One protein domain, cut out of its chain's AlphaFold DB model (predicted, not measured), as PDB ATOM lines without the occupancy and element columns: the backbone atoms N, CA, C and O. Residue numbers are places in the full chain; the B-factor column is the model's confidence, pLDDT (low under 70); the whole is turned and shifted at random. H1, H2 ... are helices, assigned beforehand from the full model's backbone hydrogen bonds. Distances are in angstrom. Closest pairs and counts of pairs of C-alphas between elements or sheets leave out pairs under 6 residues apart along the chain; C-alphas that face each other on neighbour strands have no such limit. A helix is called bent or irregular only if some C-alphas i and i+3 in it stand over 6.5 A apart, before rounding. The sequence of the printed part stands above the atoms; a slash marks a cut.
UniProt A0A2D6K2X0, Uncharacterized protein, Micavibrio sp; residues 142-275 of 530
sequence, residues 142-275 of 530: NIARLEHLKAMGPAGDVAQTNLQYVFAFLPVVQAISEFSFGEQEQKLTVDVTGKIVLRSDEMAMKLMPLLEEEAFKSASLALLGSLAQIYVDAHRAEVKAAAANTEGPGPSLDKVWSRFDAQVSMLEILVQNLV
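AT A GLANCE: This is residues 142 to 275 of the 530 residues of an uncharacterized protein of Micavibrio sp (UniProt A0A2D6K2X0). A long helix, H4, makes the long axis; H3 and H5 cross it slantwise, bent H2 packs along it on the side away from H5, and small H1 sits at one end. Residues 148 to 153 and 244 to 249 stick out. The printed part has 134 residues, five named helices in the order H1 to H5 and no named strand: all helix. It is only just loose, close to compact, with a radius of gyration of the C-alphas of 17.2 A, and spans 60 by 34 by 19 A.

IN THESE COORDINATES: H4, residues 213 to 244, is 45.9 A long from C-alpha 213 at (-25.227, -35.726, -27.053). H3, residues 185 to 207, is 32.2 A; H5, residues 253 to 274, is 31.4 A and ends at C-alpha 274, (-37.634, -18.716, -32.170). H2, residues 158 to 178, was assigned as one helix by its hydrogen bonds but is bent: C-alphas 168 and 171 are 7.2 A apart. Its arms are H2a, 158 to 168, 15.4 A, and H2b, 171 to 178, 10.4 A. H1, residues 142 to 150, is 12.0 A.

HOW THE PARTS SIT: H3 and H4 are hubs, touching three helices each. H4 touches H3 at a steep tilt of 49 degrees, closest C-alphas Ser 200 and Leu 224, 5.4 A. H4 and H5 form a helical hairpin, closest C-alphas Ala 234 and Val 256, 5.2 A. H2a touches H4, closest C-alphas Ala 168 and Gly 225, 4.5 A. H2b touches H4, closest C-alphas Val 172 and Val 232, 5.8 A. H2b and H3 form another helical hairpin, closest C-alphas Ile 176 and Glu 185, 6.1 A. H3 touches H5 with residues 203 to 207 alone, closest C-alphas Leu 207 and Gln 272, 7.4 A. H1 and H2a are close but not clearly touching, closest C-alphas Ile 143 and Val 158, 7.3 A. In H1, H2a, H2b, H3, H4 and H5 every O i to N i+4 pair is within hydrogen-bond range.

THE WHOLE: The farthest C-alphas, Ala 151 and Glu 247, are 60.8 A apart. The printed part has no cut and no long link. Mean pLDDT of the printed part is 79.7; residues 142 to 163, 214 to 215, 218 and 249 are under 70.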
ATOM      1  N   ASN A 142     -22.930 -43.278 -20.890       48.69
ATOM      2  CA  ASN A 142     -24.047 -42.407 -20.517       48.69
ATOM      3  C   ASN A 142     -24.419 -42.575 -19.033       48.69
ATOM      4  O   ASN A 142     -24.745 -41.586 -18.384       48.69
ATOM      5  N   ILE A 143     -24.314 -43.785 -18.471       53.25
ATOM      6  CA  ILE A 143     -24.557 -44.043 -17.037       53.25
ATOM      7  C   ILE A 143     -23.473 -43.385 -16.166       53.25
ATOM      8  O   ILE A 143     -23.796 -42.663 -15.224       53.25
ATOM      9  N   ALA A 144     -22.191 -43.556 -16.508       54.19
ATOM     10  CA  ALA A 144     -21.084 -42.912 -15.792       54.19
ATOM     11  C   ALA A 144     -21.123 -41.374 -15.906       54.19
ATOM     12  O   ALA A 144     -20.789 -40.657 -14.959       54.19
ATOM     13  N   ARG A 145     -21.577 -40.847 -17.051       53.22
ATOM     14  CA  ARG A 145     -21.810 -39.410 -17.249       53.22
ATOM     15  C   ARG A 145     -23.024 -38.924 -16.446       53.22
ATOM     16  O   ARG A 145     -22.930 -37.875 -15.818       53.22
ATOM     17  N   LEU A 146     -24.098 -39.717 -16.345       47.47
ATOM     18  CA  LEU A 146     -25.230 -39.459 -15.444       47.47
ATOM     19  C   LEU A 146     -24.813 -39.381 -13.972       47.47
ATOM     20  O   LEU A 146     -25.250 -38.454 -13.297       47.47
ATOM     21  N   GLU A 147     -23.930 -40.252 -13.472       52.69
ATOM     22  CA  GLU A 147     -23.366 -40.092 -12.116       52.69
ATOM     23  C   GLU A 147     -22.623 -38.756 -11.950       52.69
ATOM     24  O   GLU A 147     -22.804 -38.058 -10.948       52.69
ATOM     25  N   HIS A 148     -21.844 -38.346 -12.956       49.59
ATOM     26  CA  HIS A 148     -21.119 -37.072 -12.940       49.59
ATOM     27  C   HIS A 148     -22.054 -35.840 -13.014       49.59
ATOM     28  O   HIS A 148     -21.693 -34.755 -12.547       49.59
ATOM     29  N   LEU A 149     -23.269 -35.995 -13.548       41.88
ATOM     30  CA  LEU A 149     -24.325 -34.970 -13.568       41.88
ATOM     31  C   LEU A 149     -25.146 -34.962 -12.271       41.88
ATOM     32  O   LEU A 149     -25.537 -33.897 -11.788       41.88
ATOM     33  N   LYS A 150     -25.324 -36.133 -11.645       45.69
ATOM     34  CA  LYS A 150     -25.946 -36.326 -10.320       45.69
ATOM     35  C   LYS A 150     -25.205 -35.567  -9.209       45.69
ATOM     36  O   LYS A 150     -25.792 -35.238  -8.183       45.69
ATOM     37  N   ALA A 151     -23.934 -35.228  -9.441       49.47
ATOM     38  CA  ALA A 151     -23.130 -34.354  -8.589       49.47
ATOM     39  C   ALA A 151     -23.469 -32.846  -8.699       49.47
ATOM     40  O   ALA A 151     -23.003 -32.066  -7.868       49.47
ATOM     41  N   MET A 152     -24.256 -32.416  -9.696       46.06
ATOM     42  CA  MET A 152     -24.624 -31.005  -9.931       46.06
ATOM     43  C   MET A 152     -26.116 -30.698  -9.719       46.06
ATOM     44  O   MET A 152     -26.491 -29.530  -9.610       46.06
ATOM     45  N   GLY A 153     -26.971 -31.718  -9.637       39.28
ATOM     46  CA  GLY A 153     -28.416 -31.572  -9.456       39.28
ATOM     47  C   GLY A 153     -29.139 -32.923  -9.517       39.28
ATOM     48  O   GLY A 153     -28.482 -33.959  -9.618       39.28
ATOM     49  N   PRO A 154     -30.484 -32.942  -9.455       45.25
ATOM     50  CA  PRO A 154     -31.271 -34.173  -9.506       45.25
ATOM     51  C   PRO A 154     -31.295 -34.778 -10.923       45.25
ATOM     52  O   PRO A 154     -32.292 -34.690 -11.638       45.25
ATOM     53  N   ALA A 155     -30.186 -35.399 -11.327       46.59
ATOM     54  CA  ALA A 155     -30.127 -36.260 -12.502       46.59
ATOM     55  C   ALA A 155     -30.754 -37.627 -12.171       46.59
ATOM     56  O   ALA A 155     -30.297 -38.330 -11.262       46.59
ATOM     57  N   GLY A 156     -31.813 -37.985 -12.899       54.53
ATOM     58  CA  GLY A 156     -32.454 -39.293 -12.786       54.53
ATOM     59  C   GLY A 156     -31.534 -40.413 -13.271       54.53
ATOM     60  O   GLY A 156     -30.728 -40.221 -14.176       54.53
ATOM     61  N   ASP A 157     -31.630 -41.586 -12.653       58.88
ATOM     62  CA  ASP A 157     -30.957 -42.795 -13.140       58.88
ATOM     63  C   ASP A 157     -31.643 -43.388 -14.393       58.88
ATOM     64  O   ASP A 157     -32.552 -42.801 -14.989       58.88
ATOM     65  N   VAL A 158     -31.183 -44.570 -14.809       63.44
ATOM     66  CA  VAL A 158     -31.705 -45.296 -15.973       63.44
ATOM     67  C   VAL A 158     -33.187 -45.641 -15.817       63.44
ATOM     68  O   VAL A 158     -33.960 -45.395 -16.741       63.44
ATOM     69  N   ALA A 159     -33.610 -46.134 -14.649       61.88
ATOM     70  CA  ALA A 159     -35.007 -46.476 -14.406       61.88
ATOM     71  C   ALA A 159     -35.885 -45.216 -14.409       61.88
ATOM     72  O   ALA A 159     -36.959 -45.230 -15.004       61.88
ATOM     73  N   GLN A 160     -35.411 -44.096 -13.850       63.09
ATOM     74  CA  GLN A 160     -36.113 -42.806 -13.943       63.09
ATOM     75  C   GLN A 160     -36.200 -42.267 -15.380       63.09
ATOM     76  O   GLN A 160     -37.204 -41.654 -15.745       63.09
ATOM     77  N   THR A 161     -35.178 -42.505 -16.204       65.75
ATOM     78  CA  THR A 161     -35.176 -42.133 -17.629       65.75
ATOM     79  C   THR A 161     -36.200 -42.969 -18.402       65.75
ATOM     80  O   THR A 161     -37.046 -42.413 -19.102       65.75
ATOM     81  N   ASN A 162     -36.213 -44.290 -18.200       67.25
ATOM     82  CA  ASN A 162     -37.216 -45.186 -18.785       67.25
ATOM     83  C   ASN A 162     -38.633 -44.818 -18.307       67.25
ATOM     84  O   ASN A 162     -39.560 -44.753 -19.114       67.25
ATOM     85  N   LEU A 163     -38.800 -44.471 -17.025       67.31
ATOM     86  CA  LEU A 163     -40.073 -44.003 -16.472       67.31
ATOM     87  C   LEU A 163     -40.578 -42.739 -17.192       67.31
ATOM     88  O   LEU A 163     -41.773 -42.634 -17.458       67.31
ATOM     89  N   GLN A 164     -39.692 -41.810 -17.571       72.44
ATOM     90  CA  GLN A 164     -40.057 -40.620 -18.356       72.44
ATOM     91  C   GLN A 164     -40.509 -40.964 -19.786       72.44
ATOM     92  O   GLN A 164     -41.502 -40.395 -20.244       72.44
ATOM     93  N   TYR A 165     -39.871 -41.924 -20.468       76.44
ATOM     94  CA  TYR A 165     -40.366 -42.443 -21.757       76.44
ATOM     95  C   TYR A 165     -41.761 -43.076 -21.620       76.44
ATOM     96  O   TYR A 165     -42.651 -42.816 -22.434       76.44
ATOM     97  N   VAL A 166     -41.983 -43.864 -20.565       78.69
ATOM     98  CA  VAL A 166     -43.283 -44.496 -20.293       78.69
ATOM     99  C   VAL A 166     -44.355 -43.446 -19.953       78.69
ATOM    100  O   VAL A 166     -45.472 -43.542 -20.463       78.69
ATOM    101  N   PHE A 167     -44.026 -42.402 -19.183       76.94
ATOM    102  CA  PHE A 167     -44.916 -41.253 -18.949       76.94
ATOM    103  C   PHE A 167     -45.248 -40.493 -20.244       76.94
ATOM    104  O   PHE A 167     -46.407 -40.131 -20.443       76.94
ATOM    105  N   ALA A 168     -44.273 -40.277 -21.134       81.56
ATOM    106  CA  ALA A 168     -44.481 -39.580 -22.406       81.56
ATOM    107  C   ALA A 168     -45.472 -40.315 -23.326       81.56
ATOM    108  O   ALA A 168     -46.313 -39.679 -23.960       81.56
ATOM    109  N   PHE A 169     -45.423 -41.651 -23.366       86.88
ATOM    110  CA  PHE A 169     -46.336 -42.466 -24.177       86.88
ATOM    111  C   PHE A 169     -47.644 -42.864 -23.483       86.88
ATOM    112  O   PHE A 169     -48.552 -43.371 -24.147       86.88
ATOM    113  N   LEU A 170     -47.799 -42.605 -22.184       85.69
ATOM    114  CA  LEU A 170     -49.010 -42.953 -21.439       85.69
ATOM    115  C   LEU A 170     -50.312 -42.407 -22.067       85.69
ATOM    116  O   LEU A 170     -51.268 -43.179 -22.201       85.69
ATOM    117  N   PRO A 171     -50.367 -41.141 -22.539       86.94
ATOM    118  CA  PRO A 171     -51.547 -40.610 -23.218       86.94
ATOM    119  C   PRO A 171     -51.848 -41.335 -24.541       86.94
ATOM    120  O   PRO A 171     -53.013 -41.485 -24.911       86.94
ATOM    121  N   VAL A 172     -50.815 -41.815 -25.244       89.94
ATOM    122  CA  VAL A 172     -50.933 -42.524 -26.530       89.94
ATOM    123  C   VAL A 172     -51.558 -43.902 -26.328       89.94
ATOM    124  O   VAL A 172     -52.520 -44.239 -27.020       89.94
ATOM    125  N   VAL A 173     -51.089 -44.665 -25.332       89.38
ATOM    126  CA  VAL A 173     -51.697 -45.956 -24.949       89.38
ATOM    127  C   VAL A 173     -53.156 -45.754 -24.528       89.38
ATOM    128  O   VAL A 173     -54.037 -46.508 -24.950       89.38
ATOM    129  N   GLN A 174     -53.445 -44.695 -23.760       86.75
ATOM    130  CA  GLN A 174     -54.818 -44.352 -23.393       86.75
ATOM    131  C   GLN A 174     -55.688 -44.091 -24.636       86.75
ATOM    132  O   GLN A 174     -56.755 -44.700 -24.748       86.75
ATOM    133  N   ALA A 175     -55.248 -43.242 -25.570       88.12
ATOM    134  CA  ALA A 175     -55.997 -42.922 -26.788       88.12
ATOM    135  C   ALA A 175     -56.228 -44.160 -27.677       88.12
ATOM    136  O   ALA A 175     -57.340 -44.385 -28.154       88.12
ATOM    137  N   ILE A 176     -55.229 -45.032 -27.827       90.00
ATOM    138  CA  ILE A 176     -55.375 -46.291 -28.575       90.00
ATOM    139  C   ILE A 176     -56.402 -47.223 -27.903       90.00
ATOM    140  O   ILE A 176     -57.228 -47.809 -28.603       90.00
ATOM    141  N   SER A 177     -56.451 -47.272 -26.565       84.69
ATOM    142  CA  SER A 177     -57.512 -47.978 -25.816       84.69
ATOM    143  C   SER A 177     -58.891 -47.294 -25.881       84.69
ATOM    144  O   SER A 177     -59.907 -47.881 -25.498       84.69
ATOM    145  N   GLU A 178     -58.961 -46.016 -26.272       85.88
ATOM    146  CA  GLU A 178     -60.214 -45.303 -26.559       85.88
ATOM    147  C   GLU A 178     -60.724 -45.637 -27.965       85.88
ATOM    148  O   GLU A 178     -61.931 -45.819 -28.130       85.88
ATOM    149  N   PHE A 179     -59.831 -45.775 -28.953       87.19
ATOM    150  CA  PHE A 179     -60.189 -46.232 -30.297       87.19
ATOM    151  C   PHE A 179     -58.989 -46.808 -31.076       87.19
ATOM    152  O   PHE A 179     -58.030 -46.090 -31.368       87.19
ATOM    153  N   SER A 180     -59.072 -48.080 -31.491       87.38
ATOM    154  CA  SER A 180     -57.985 -48.792 -32.190       87.38
ATOM    155  C   SER A 180     -58.098 -48.822 -33.725       87.38
ATOM    156  O   SER A 180     -57.330 -49.515 -34.387       87.38
ATOM    157  N   PHE A 181     -59.076 -48.124 -34.316       87.88
ATOM    158  CA  PHE A 181     -59.362 -48.123 -35.767       87.88
ATOM    159  C   PHE A 181     -59.640 -49.507 -36.395       87.88
ATOM    160  O   PHE A 181     -59.677 -49.634 -37.616       87.88
ATOM    161  N   GLY A 182     -59.893 -50.535 -35.577       85.06
ATOM    162  CA  GLY A 182     -60.068 -51.921 -36.025       85.06
ATOM    163  C   GLY A 182     -58.771 -52.737 -36.060       85.06
ATOM    164  O   GLY A 182     -58.820 -53.924 -36.377       85.06
ATOM    165  N   GLU A 183     -57.630 -52.146 -35.696       87.25
ATOM    166  CA  GLU A 183     -56.386 -52.879 -35.464       87.25
ATOM    167  C   GLU A 183     -56.277 -53.404 -34.019       87.25
ATOM    168  O   GLU A 183     -57.030 -53.013 -33.121       87.25
ATOM    169  N   GLN A 184     -55.311 -54.299 -33.786       88.19
ATOM    170  CA  GLN A 184     -54.935 -54.768 -32.452       88.19
ATOM    171  C   GLN A 184     -54.220 -53.648 -31.683       88.19
ATOM    172  O   GLN A 184     -53.200 -53.140 -32.144       88.19
ATOM    173  N   GLU A 185     -54.708 -53.323 -30.481       86.38
ATOM    174  CA  GLU A 185     -54.203 -52.231 -29.629       86.38
ATOM    175  C   GLU A 185     -52.674 -52.271 -29.439       86.38
ATOM    176  O   GLU A 185     -52.007 -51.250 -29.592       86.38
ATOM    177  N   GLN A 186     -52.098 -53.454 -29.191       86.12
ATOM    178  CA  GLN A 186     -50.644 -53.642 -29.051       86.12
ATOM    179  C   GLN A 186     -49.872 -53.334 -30.344       86.12
ATOM    180  O   GLN A 186     -48.880 -52.613 -30.294       86.12
ATOM    181  N   LYS A 187     -50.335 -53.822 -31.507       89.88
ATOM    182  CA  LYS A 187     -49.704 -53.536 -32.810       89.88
ATOM    183  C   LYS A 187     -49.741 -52.036 -33.094       89.88
ATOM    184  O   LYS A 187     -48.704 -51.445 -33.375       89.88
ATOM    185  N   LEU A 188     -50.922 -51.426 -32.972       90.12
ATOM    186  CA  LEU A 188     -51.088 -49.995 -33.216       90.12
ATOM    187  C   LEU A 188     -50.238 -49.164 -32.244       90.12
ATOM    188  O   LEU A 188     -49.696 -48.142 -32.647       90.12
ATOM    189  N   THR A 189     -50.057 -49.624 -31.001       90.12
ATOM    190  CA  THR A 189     -49.141 -48.985 -30.044       90.12
ATOM    191  C   THR A 189     -47.699 -49.009 -30.555       90.12
ATOM    192  O   THR A 189     -47.101 -47.942 -30.619       90.12
ATOM    193  N   VAL A 190     -47.161 -50.158 -30.994       90.06
ATOM    194  CA  VAL A 190     -45.791 -50.246 -31.559       90.06
ATOM    195  C   VAL A 190     -45.624 -49.360 -32.796       90.06
ATOM    196  O   VAL A 190     -44.654 -48.608 -32.890       90.06
ATOM    197  N   ASP A 191     -46.564 -49.426 -33.740       91.38
ATOM    198  CA  ASP A 191     -46.474 -48.671 -34.994       91.38
ATOM    199  C   ASP A 191     -46.532 -47.150 -34.744       91.38
ATOM    200  O   ASP A 191     -45.841 -46.369 -35.407       91.38
ATOM    201  N   VAL A 192     -47.324 -46.718 -33.755       93.00
ATOM    202  CA  VAL A 192     -47.447 -45.310 -33.356       93.00
ATOM    203  C   VAL A 192     -46.227 -44.837 -32.561       93.00
ATOM    204  O   VAL A 192     -45.679 -43.788 -32.906       93.00
ATOM    205  N   THR A 193     -45.764 -45.571 -31.541       90.44
ATOM    206  CA  THR A 193     -44.579 -45.161 -30.760       90.44
ATOM    207  C   THR A 193     -43.331 -45.129 -31.635       90.44
ATOM    208  O   THR A 193     -42.598 -44.140 -31.601       90.44
ATOM    209  N   GLY A 194     -43.138 -46.133 -32.497       89.62
ATOM    210  CA  GLY A 194     -42.040 -46.184 -33.462       89.62
ATOM    211  C   GLY A 194     -42.030 -44.988 -34.419       89.62
ATOM    212  O   GLY A 194     -40.992 -44.341 -34.571       89.62
ATOM    213  N   LYS A 195     -43.181 -44.626 -35.015       92.25
ATOM    214  CA  LYS A 195     -43.270 -43.430 -35.877       92.25
ATOM    215  C   LYS A 195     -43.013 -42.135 -35.091       92.25
ATOM    216  O   LYS A 195     -42.391 -41.224 -35.632       92.25
ATOM    217  N   ILE A 196     -43.455 -42.045 -33.834       92.88
ATOM    218  CA  ILE A 196     -43.241 -40.857 -32.992       92.88
ATOM    219  C   ILE A 196     -41.760 -40.684 -32.610       92.88
ATOM    220  O   ILE A 196     -41.270 -39.563 -32.726       92.88
ATOM    221  N   VAL A 197     -41.030 -41.749 -32.243       89.50
ATOM    222  CA  VAL A 197     -39.578 -41.653 -31.948       89.50
ATOM    223  C   VAL A 197     -38.773 -41.264 -33.184       89.50
ATOM    224  O   VAL A 197     -37.975 -40.333 -33.131       89.50
ATOM    225  N   LEU A 198     -39.015 -41.917 -34.327       89.81
ATOM    226  CA  LEU A 198     -38.326 -41.559 -35.574       89.81
ATOM    227  C   LEU A 198     -38.520 -40.070 -35.902       89.81
ATOM    228  O   LEU A 198     -37.576 -39.389 -36.299       89.81
ATOM    229  N   ARG A 199     -39.726 -39.538 -35.658       88.31
ATOM    230  CA  ARG A 199     -40.045 -38.128 -35.886       88.31
ATOM    231  C   ARG A 199     -39.459 -37.181 -34.826       88.31
ATOM    232  O   ARG A 199     -39.138 -36.048 -35.183       88.31
ATOM    233  N   SER A 200     -39.290 -37.594 -33.562       87.94
ATOM    234  CA  SER A 200     -38.590 -36.768 -32.560       87.94
ATOM    235  C   SER A 200     -37.103 -36.674 -32.864       87.94
ATOM    236  O   SER A 200     -36.559 -35.576 -32.801       87.94
ATOM    237  N   ASP A 201     -36.469 -37.777 -33.267       84.50
ATOM    238  CA  ASP A 201     -35.037 -37.798 -33.571       84.50
ATOM    239  C   ASP A 201     -34.715 -37.056 -34.878       84.50
ATOM    240  O   ASP A 201     -33.789 -36.246 -34.897       84.50
ATOM    241  N   GLU A 202     -35.522 -37.217 -35.940       88.19
ATOM    242  CA  GLU A 202     -35.444 -36.370 -37.145       88.19
ATOM    243  C   GLU A 202     -35.523 -34.873 -36.799       88.19
ATOM    244  O   GLU A 202     -34.732 -34.060 -37.285       88.19
ATOM    245  N   MET A 203     -36.489 -34.499 -35.954       85.31
ATOM    246  CA  MET A 203     -36.728 -33.111 -35.568       85.31
ATOM    247  C   MET A 203     -35.628 -32.575 -34.639       85.31
ATOM    248  O   MET A 203     -35.218 -31.425 -34.794       85.31
ATOM    249  N   ALA A 204     -35.094 -33.395 -33.733       84.12
ATOM    250  CA  ALA A 204     -33.950 -33.047 -32.896       84.12
ATOM    251  C   ALA A 204     -32.687 -32.828 -33.746       84.12
ATOM    252  O   ALA A 204     -32.031 -31.797 -33.602       84.12
ATOM    253  N   MET A 205     -32.386 -33.724 -34.697       86.31
ATOM    254  CA  MET A 205     -31.262 -33.553 -35.635       86.31
ATOM    255  C   MET A 205     -31.415 -32.297 -36.501       86.31
ATOM    256  O   MET A 205     -30.425 -31.620 -36.774       86.31
ATOM    257  N   LYS A 206     -32.642 -31.964 -36.917       85.94
ATOM    258  CA  LYS A 206     -32.928 -30.789 -37.752       85.94
ATOM    259  C   LYS A 206     -32.841 -29.462 -36.991       85.94
ATOM    260  O   LYS A 206     -32.315 -28.496 -37.533       85.94
ATOM    261  N   LEU A 207     -33.397 -29.395 -35.780       82.25
ATOM    262  CA  LEU A 207     -33.523 -28.147 -35.012       82.25
ATOM    263  C   LEU A 207     -32.335 -27.895 -34.072       82.25
ATOM    264  O   LEU A 207     -32.087 -26.752 -33.700       82.25
ATOM    265  N   MET A 208     -31.619 -28.947 -33.665       82.62
ATOM    266  CA  MET A 208     -30.571 -28.899 -32.639       82.62
ATOM    267  C   MET A 208     -29.274 -29.656 -33.032       82.62
ATOM    268  O   MET A 208     -28.703 -30.358 -32.196       82.62
ATOM    269  N   PRO A 209     -28.737 -29.493 -34.263       79.69
ATOM    270  CA  PRO A 209     -27.556 -30.232 -34.741       79.69
ATOM    271  C   PRO A 209     -26.237 -29.896 -34.018       79.69
ATOM    272  O   PRO A 209     -25.235 -30.567 -34.243       79.69
ATOM    273  N   LEU A 210     -26.214 -28.845 -33.188       76.81
ATOM    274  CA  LEU A 210     -25.028 -28.353 -32.470       76.81
ATOM    275  C   LEU A 210     -25.055 -28.637 -30.956       76.81
ATOM    276  O   LEU A 210     -24.170 -28.176 -30.237       76.81
ATOM    277  N   LEU A 211     -26.064 -29.356 -30.449       73.81
ATOM    278  CA  LEU A 211     -26.125 -29.728 -29.031       73.81
ATOM    279  C   LEU A 211     -25.183 -30.904 -28.735       73.81
ATOM    280  O   LEU A 211     -25.072 -31.839 -29.526       73.81
ATOM    281  N   GLU A 212     -24.549 -30.893 -27.559       77.44
ATOM    282  CA  GLU A 212     -23.877 -32.092 -27.041       77.44
ATOM    283  C   GLU A 212     -24.881 -33.244 -26.873       77.44
ATOM    284  O   GLU A 212     -26.044 -33.014 -26.550       77.44
ATOM    285  N   GLU A 213     -24.418 -34.489 -27.033       72.06
ATOM    286  CA  GLU A 213     -25.227 -35.726 -27.053       72.06
ATOM    287  C   GLU A 213     -26.257 -35.835 -25.906       72.06
ATOM    288  O   GLU A 213     -27.355 -36.361 -26.070       72.06
ATOM    289  N   GLU A 214     -25.912 -35.302 -24.741       62.84
ATOM    290  CA  GLU A 214     -26.714 -35.279 -23.517       62.84
ATOM    291  C   GLU A 214     -27.839 -34.220 -23.550       62.84
ATOM    292  O   GLU A 214     -29.002 -34.510 -23.244       62.84
ATOM    293  N   ALA A 215     -27.512 -33.004 -23.998       66.25
ATOM    294  CA  ALA A 215     -28.487 -31.944 -24.247       66.25
ATOM    295  C   ALA A 215     -29.415 -32.331 -25.412       66.25
ATOM    296  O   ALA A 215     -30.618 -32.085 -25.365       66.25
ATOM    297  N   PHE A 216     -28.872 -33.017 -26.421       73.06
ATOM    298  CA  PHE A 216     -29.625 -33.579 -27.537       73.06
ATOM    299  C   PHE A 216     -30.638 -34.636 -27.070       73.06
ATOM    300  O   PHE A 216     -31.808 -34.565 -27.439       73.06
ATOM    301  N   LYS A 217     -30.232 -35.586 -26.214       71.50
ATOM    302  CA  LYS A 217     -31.125 -36.632 -25.675       71.50
ATOM    303  C   LYS A 217     -32.238 -36.072 -24.794       71.50
ATOM    304  O   LYS A 217     -33.396 -36.446 -24.968       71.50
ATOM    305  N   SER A 218     -31.909 -35.160 -23.881       69.12
ATOM    306  CA  SER A 218     -32.915 -34.508 -23.029       69.12
ATOM    307  C   SER A 218     -33.888 -33.644 -23.846       69.12
ATOM    308  O   SER A 218     -35.092 -33.659 -23.577       69.12
ATOM    309  N   ALA A 219     -33.411 -32.979 -24.903       72.19
ATOM    310  CA  ALA A 219     -34.271 -32.273 -25.849       72.19
ATOM    311  C   ALA A 219     -35.126 -33.218 -26.719       72.19
ATOM    312  O   ALA A 219     -36.309 -32.934 -26.907       72.19
ATOM    313  N   SER A 220     -34.594 -34.353 -27.201       77.75
ATOM    314  CA  SER A 220     -35.387 -35.351 -27.944       77.75
ATOM    315  C   SER A 220     -36.497 -35.938 -27.064       77.75
ATOM    316  O   SER A 220     -37.639 -36.000 -27.505       77.75
ATOM    317  N   LEU A 221     -36.234 -36.234 -25.782       78.94
ATOM    318  CA  LEU A 221     -37.265 -36.695 -24.838       78.94
ATOM    319  C   LEU A 221     -38.367 -35.637 -24.608       78.94
ATOM    320  O   LEU A 221     -39.556 -35.969 -24.586       78.94
ATOM    321  N   ALA A 222     -38.009 -34.353 -24.503       77.50
ATOM    322  CA  ALA A 222     -38.985 -33.262 -24.399       77.50
ATOM    323  C   ALA A 222     -39.813 -33.077 -25.692       77.50
ATOM    324  O   ALA A 222     -41.031 -32.852 -25.635       77.50
ATOM    325  N   LEU A 223     -39.185 -33.223 -26.864       84.81
ATOM    326  CA  LEU A 223     -39.881 -33.265 -28.153       84.81
ATOM    327  C   LEU A 223     -40.796 -34.493 -28.251       84.81
ATOM    328  O   LEU A 223     -41.923 -34.362 -28.719       84.81
ATOM    329  N   LEU A 224     -40.365 -35.656 -27.762       88.56
ATOM    330  CA  LEU A 224     -41.122 -36.907 -27.791       88.56
ATOM    331  C   LEU A 224     -42.438 -36.797 -27.016       88.56
ATOM    332  O   LEU A 224     -43.491 -37.120 -27.564       88.56
ATOM    333  N   GLY A 225     -42.404 -36.277 -25.784       83.94
ATOM    334  CA  GLY A 225     -43.623 -36.011 -25.008       83.94
ATOM    335  C   GLY A 225     -44.554 -35.004 -25.696       83.94
ATOM    336  O   GLY A 225     -45.775 -35.164 -25.678       83.94
ATOM    337  N   SER A 226     -43.982 -34.011 -26.384       86.31
ATOM    338  CA  SER A 226     -44.747 -33.034 -27.169       86.31
ATOM    339  C   SER A 226     -45.417 -33.678 -28.393       86.31
ATOM    340  O   SER A 226     -46.602 -33.449 -28.643       86.31
ATOM    341  N   LEU A 227     -44.699 -34.531 -29.133       90.75
ATOM    342  CA  LEU A 227     -45.235 -35.290 -30.267       90.75
ATOM    343  C   LEU A 227     -46.305 -36.299 -29.837       90.75
ATOM    344  O   LEU A 227     -47.336 -36.418 -30.499       90.75
ATOM    345  N   ALA A 228     -46.087 -37.000 -28.724       91.81
ATOM    346  CA  ALA A 228     -47.048 -37.936 -28.154       91.81
ATOM    347  C   ALA A 228     -48.383 -37.245 -27.832       91.81
ATOM    348  O   ALA A 228     -49.444 -37.747 -28.212       91.81
ATOM    349  N   GLN A 229     -48.342 -36.048 -27.237       90.38
ATOM    350  CA  GLN A 229     -49.542 -35.246 -26.996       90.38
ATOM    351  C   GLN A 229     -50.210 -34.779 -28.305       90.38
ATOM    352  O   GLN A 229     -51.426 -34.914 -28.446       90.38
ATOM    353  N   ILE A 230     -49.436 -34.317 -29.299       90.69
ATOM    354  CA  ILE A 230     -49.969 -33.937 -30.625       90.69
ATOM    355  C   ILE A 230     -50.692 -35.119 -31.295       90.69
ATOM    356  O   ILE A 230     -51.773 -34.934 -31.857       90.69
ATOM    357  N   TYR A 231     -50.146 -36.339 -31.205       95.31
ATOM    358  CA  TYR A 231     -50.810 -37.542 -31.718       95.31
ATOM    359  C   TYR A 231     -52.148 -37.802 -31.009       95.31
ATOM    360  O   TYR A 231     -53.148 -38.069 -31.674       95.31
ATOM    361  N   VAL A 232     -52.191 -37.693 -29.678       93.75
ATOM    362  CA  VAL A 232     -53.418 -37.902 -28.888       93.75
ATOM    363  C   VAL A 232     -54.504 -36.893 -29.239       93.75
ATOM    364  O   VAL A 232     -55.667 -37.276 -29.390       93.75
ATOM    365  N   ASP A 233     -54.142 -35.625 -29.423       89.31
ATOM    366  CA  ASP A 233     -55.100 -34.590 -29.803       89.31
ATOM    367  C   ASP A 233     -55.605 -34.791 -31.243       89.31
ATOM    368  O   ASP A 233     -56.807 -34.668 -31.493       89.31
ATOM    369  N   ALA A 234     -54.735 -35.195 -32.176       91.25
ATOM    370  CA  ALA A 234     -55.117 -35.556 -33.544       91.25
ATOM    371  C   ALA A 234     -56.035 -36.797 -33.602       91.25
ATOM    372  O   ALA A 234     -57.014 -36.809 -34.360       91.25
ATOM    373  N   HIS A 235     -55.744 -37.815 -32.783       93.12
ATOM    374  CA  HIS A 235     -56.519 -39.052 -32.630       93.12
ATOM    375  C   HIS A 235     -57.919 -38.746 -32.091       93.12
ATOM    376  O   HIS A 235     -58.918 -38.989 -32.777       93.12
ATOM    377  N   ARG A 236     -58.000 -38.098 -30.922       91.00
ATOM    378  CA  ARG A 236     -59.271 -37.728 -30.281       91.00
ATOM    379  C   ARG A 236     -60.097 -36.770 -31.132       91.00
ATOM    380  O   ARG A 236     -61.324 -36.892 -31.158       91.00
ATOM    381  N   ALA A 237     -59.457 -35.855 -31.864       88.12
ATOM    382  CA  ALA A 237     -60.146 -34.995 -32.821       88.12
ATOM    383  C   ALA A 237     -60.819 -35.797 -33.946       88.12
ATOM    384  O   ALA A 237     -61.942 -35.459 -34.319       88.12
ATOM    385  N   GLU A 238     -60.197 -36.866 -34.460       90.62
ATOM    386  CA  GLU A 238     -60.808 -37.695 -35.507       90.62
ATOM    387  C   GLU A 238     -61.897 -38.628 -34.972       90.62
ATOM    388  O   GLU A 238     -62.965 -38.711 -35.577       90.62
ATOM    389  N   VAL A 239     -61.692 -39.260 -33.812       89.44
ATOM    390  CA  VAL A 239     -62.734 -40.069 -33.151       89.44
ATOM    391  C   VAL A 239     -63.980 -39.216 -32.883       89.44
ATOM    392  O   VAL A 239     -65.099 -39.621 -33.204       89.44
ATOM    393  N   LYS A 240     -63.797 -37.986 -32.381       87.50
ATOM    394  CA  LYS A 240     -64.885 -37.024 -32.160       87.50
ATOM    395  C   LYS A 240     -65.515 -36.529 -33.466       87.50
ATOM    396  O   LYS A 240     -66.735 -36.387 -33.527       87.50
ATOM    397  N   ALA A 241     -64.718 -36.269 -34.506       85.00
ATOM    398  CA  ALA A 241     -65.228 -35.839 -35.808       85.00
ATOM    399  C   ALA A 241     -66.083 -36.929 -36.471       85.00
ATOM    400  O   ALA A 241     -67.142 -36.615 -37.013       85.00
ATOM    401  N   ALA A 242     -65.679 -38.196 -36.380       84.81
ATOM    402  CA  ALA A 242     -66.462 -39.310 -36.899       84.81
ATOM    403  C   ALA A 242     -67.736 -39.570 -36.079       84.81
ATOM    404  O   ALA A 242     -68.800 -39.758 -36.661       84.81
ATOM    405  N   ALA A 243     -67.667 -39.490 -34.744       84.31
ATOM    406  CA  ALA A 243     -68.848 -39.600 -33.881       84.31
ATOM    407  C   ALA A 243     -69.903 -38.506 -34.156       84.31
ATOM    408  O   ALA A 243     -71.092 -38.731 -33.944       84.31
ATOM    409  N   ALA A 244     -69.481 -37.335 -34.649       83.50
ATOM    410  CA  ALA A 244     -70.372 -36.249 -35.057       83.50
ATOM    411  C   ALA A 244     -70.900 -36.367 -36.504       83.50
ATOM    412  O   ALA A 244     -71.901 -35.734 -36.827       83.50
ATOM    413  N   ASN A 245     -70.249 -37.149 -37.375       78.75
ATOM    414  CA  ASN A 245     -70.582 -37.271 -38.799       78.75
ATOM    415  C   ASN A 245     -70.993 -38.710 -39.146       78.75
ATOM    416  O   ASN A 245     -70.275 -39.422 -39.845       78.75
ATOM    417  N   THR A 246     -72.173 -39.129 -38.682       71.75
ATOM    418  CA  THR A 246     -72.699 -40.500 -38.852       71.75
ATOM    419  C   THR A 246     -72.932 -40.936 -40.304       71.75
ATOM    420  O   THR A 246     -73.098 -42.126 -40.553       71.75
ATOM    421  N   GLU A 247     -72.948 -40.000 -41.256       72.25
ATOM    422  CA  GLU A 247     -73.076 -40.268 -42.699       72.25
ATOM    423  C   GLU A 247     -71.732 -40.183 -43.457       72.25
ATOM    424  O   GLU A 247     -71.677 -40.431 -44.661       72.25
ATOM    425  N   GLY A 248     -70.641 -39.814 -42.777       71.00
ATOM    426  CA  GLY A 248     -69.321 -39.652 -43.390       71.00
ATOM    427  C   GLY A 248     -68.506 -40.951 -43.460       71.00
ATOM    428  O   GLY A 248     -68.796 -41.918 -42.751       71.00
ATOM    429  N   PRO A 249     -67.423 -40.986 -44.263       69.94
ATOM    430  CA  PRO A 249     -66.414 -42.032 -44.137       69.94
ATOM    431  C   PRO A 249     -65.798 -41.962 -42.734       69.94
ATOM    432  O   PRO A 249     -65.329 -40.899 -42.309       69.94
ATOM    433  N   GLY A 250     -65.823 -43.102 -42.040       77.00
ATOM    434  CA  GLY A 250     -65.534 -43.226 -40.610       77.00
ATOM    435  C   GLY A 250     -64.135 -42.771 -40.162       77.00
ATOM    436  O   GLY A 250     -63.328 -42.281 -40.962       77.00
ATOM    437  N   PRO A 251     -63.828 -42.920 -38.864       84.38
ATOM    438  CA  PRO A 251     -62.545 -42.493 -38.318       84.38
ATOM    439  C   PRO A 251     -61.434 -43.312 -38.985       84.38
ATOM    440  O   PRO A 251     -61.511 -44.539 -39.020       84.38
ATOM    441  N   SER A 252     -60.419 -42.646 -39.541       90.00
ATOM    442  CA  SER A 252     -59.327 -43.314 -40.258       90.00
ATOM    443  C   SER A 252     -57.960 -42.797 -39.824       90.00
ATOM    444  O   SER A 252     -57.762 -41.596 -39.614       90.00
ATOM    445  N   LEU A 253     -57.010 -43.722 -39.697       91.19
ATOM    446  CA  LEU A 253     -55.676 -43.457 -39.159       91.19
ATOM    447  C   LEU A 253     -54.879 -42.475 -40.042       91.19
ATOM    448  O   LEU A 253     -54.124 -41.655 -39.525       91.19
ATOM    449  N   ASP A 254     -55.115 -42.462 -41.356       92.44
ATOM    450  CA  ASP A 254     -54.490 -41.526 -42.303       92.44
ATOM    451  C   ASP A 254     -54.826 -40.057 -42.001       92.44
ATOM    452  O   ASP A 254     -53.974 -39.180 -42.135       92.44
ATOM    453  N   LYS A 255     -56.056 -39.774 -41.544       90.88
ATOM    454  CA  LYS A 255     -56.471 -38.418 -41.143       90.88
ATOM    455  C   LYS A 255     -55.806 -38.001 -39.830       90.88
ATOM    456  O   LYS A 255     -55.475 -36.828 -39.667       90.88
ATOM    457  N   VAL A 256     -55.600 -38.949 -38.907       93.50
ATOM    458  CA  VAL A 256     -54.852 -38.719 -37.659       93.50
ATOM    459  C   VAL A 256     -53.411 -38.345 -37.991       93.50
ATOM    460  O   VAL A 256     -52.943 -37.300 -37.546       93.50
ATOM    461  N   TRP A 257     -52.745 -39.125 -38.848       95.75
ATOM    462  CA  TRP A 257     -51.390 -38.807 -39.298       95.75
ATOM    463  C   TRP A 257     -51.320 -37.487 -40.069       95.75
ATOM    464  O   TRP A 257     -50.464 -36.670 -39.761       95.75
ATOM    465  N   SER A 258     -52.261 -37.202 -40.972       94.12
ATOM    466  CA  SER A 258     -52.298 -35.921 -41.692       94.12
ATOM    467  C   SER A 258     -52.465 -34.703 -40.764       94.12
ATOM    468  O   SER A 258     -51.833 -33.674 -41.006       94.12
ATOM    469  N   ARG A 259     -53.258 -34.806 -39.682       91.00
ATOM    470  CA  ARG A 259     -53.338 -33.758 -38.644       91.00
ATOM    471  C   ARG A 259     -52.046 -33.645 -37.837       91.00
ATOM    472  O   ARG A 259     -51.541 -32.536 -37.686       91.00
ATOM    473  N   PHE A 260     -51.502 -34.773 -37.378       95.06
ATOM    474  CA  PHE A 260     -50.224 -34.835 -36.669       95.06
ATOM    475  C   PHE A 260     -49.106 -34.177 -37.491       95.06
ATOM    476  O   PHE A 260     -48.497 -33.218 -37.027       95.06
ATOM    477  N   ASP A 261     -48.901 -34.596 -38.741       93.75
ATOM    478  CA  ASP A 261     -47.833 -34.095 -39.613       93.75
ATOM    479  C   ASP A 261     -47.995 -32.583 -39.909       93.75
ATOM    480  O   ASP A 261     -47.003 -31.850 -39.973       93.75
ATOM    481  N   ALA A 262     -49.232 -32.068 -39.984       88.94
ATOM    482  CA  ALA A 262     -49.507 -30.630 -40.088       88.94
ATOM    483  C   ALA A 262     -49.202 -29.854 -38.785       88.94
ATOM    484  O   ALA A 262     -48.643 -28.756 -38.837       88.94
ATOM    485  N   GLN A 263     -49.527 -30.415 -37.616       87.62
ATOM    486  CA  GLN A 263     -49.222 -29.816 -36.309       87.62
ATOM    487  C   GLN A 263     -47.714 -29.838 -36.001       87.62
ATOM    488  O   GLN A 263     -47.180 -28.849 -35.499       87.62
ATOM    489  N   VAL A 264     -47.006 -30.907 -36.381       90.06
ATOM    490  CA  VAL A 264     -45.538 -30.991 -36.307       90.06
ATOM    491  C   VAL A 264     -44.890 -29.984 -37.254       90.06
ATOM    492  O   VAL A 264     -43.975 -29.278 -36.847       90.06
ATOM    493  N   SER A 265     -45.410 -29.825 -38.476       88.69
ATOM    494  CA  SER A 265     -44.927 -28.788 -39.403       88.69
ATOM    495  C   SER A 265     -45.080 -27.373 -38.823       88.69
ATOM    496  O   SER A 265     -44.191 -26.540 -38.986       88.69
ATOM    497  N   MET A 266     -46.173 -27.096 -38.100       82.31
ATOM    498  CA  MET A 266     -46.359 -25.820 -37.398       82.31
ATOM    499  C   MET A 266     -45.351 -25.640 -36.252       82.31
ATOM    500  O   MET A 266     -44.804 -24.548 -36.099       82.31
ATOM    501  N   LEU A 267     -45.065 -26.698 -35.484       84.88
ATOM    502  CA  LEU A 267     -44.051 -26.680 -34.426       84.88
ATOM    503  C   LEU A 267     -42.643 -26.435 -34.994       84.88
ATOM    504  O   LEU A 267     -41.932 -25.566 -34.493       84.88
ATOM    505  N   GLU A 268     -42.264 -27.130 -36.072       85.94
ATOM    506  CA  GLU A 268     -40.984 -26.923 -36.762       85.94
ATOM    507  C   GLU A 268     -40.808 -25.464 -37.211       85.94
ATOM    508  O   GLU A 268     -39.731 -24.894 -37.019       85.94
ATOM    509  N   ILE A 269     -41.846 -24.853 -37.798       84.75
ATOM    510  CA  ILE A 269     -41.824 -23.445 -38.230       84.75
ATOM    511  C   ILE A 269     -41.682 -22.507 -37.026       84.75
ATOM    512  O   ILE A 269     -40.897 -21.560 -37.085       84.75
ATOM    513  N   LEU A 270     -42.399 -22.764 -35.927       81.50
ATOM    514  CA  LEU A 270     -42.306 -21.945 -34.715       81.50
ATOM    515  C   LEU A 270     -40.898 -21.992 -34.107       81.50
ATOM    516  O   LEU A 270     -40.363 -20.935 -33.786       81.50
ATOM    517  N   VAL A 271     -40.263 -23.166 -34.011       80.94
ATOM    518  CA  VAL A 271     -38.885 -23.265 -33.491       80.94
ATOM    519  C   VAL A 271     -37.884 -22.572 -34.424       80.94
ATOM    520  O   VAL A 271     -37.050 -21.813 -33.939       80.94
ATOM    521  N   GLN A 272     -38.018 -22.723 -35.748       82.12
ATOM    522  CA  GLN A 272     -37.192 -22.000 -36.734       82.12
ATOM    523  C   GLN A 272     -37.337 -20.467 -36.664       82.12
ATOM    524  O   GLN A 272     -36.429 -19.762 -37.078       82.12
ATOM    525  N   ASN A 273     -38.449 -19.936 -36.140       82.12
ATOM    526  CA  ASN A 273     -38.632 -18.492 -35.919       82.12
ATOM    527  C   ASN A 273     -38.251 -18.041 -34.491       82.12
ATOM    528  O   ASN A 273     -38.210 -16.841 -34.222       82.12
ATOM    529  N   LEU A 274     -38.012 -18.980 -33.566       77.38
ATOM    530  CA  LEU A 274     -37.634 -18.716 -32.170       77.38
ATOM    531  C   LEU A 274     -36.126 -18.840 -31.925       77.38
ATOM    532  O   LEU A 274     -35.610 -18.194 -31.013       77.38
ATOM    533  N   VAL A 275     -35.422 -19.645 -32.725       70.44
ATOM    534  CA  VAL A 275     -33.955 -19.665 -32.780       70.44
ATOM    535  C   VAL A 275     -33.505 -18.565 -33.750       70.44
ATOM    536  O   VAL A 275     -33.790 -18.678 -34.939       70.44
TER     537      VAL A 275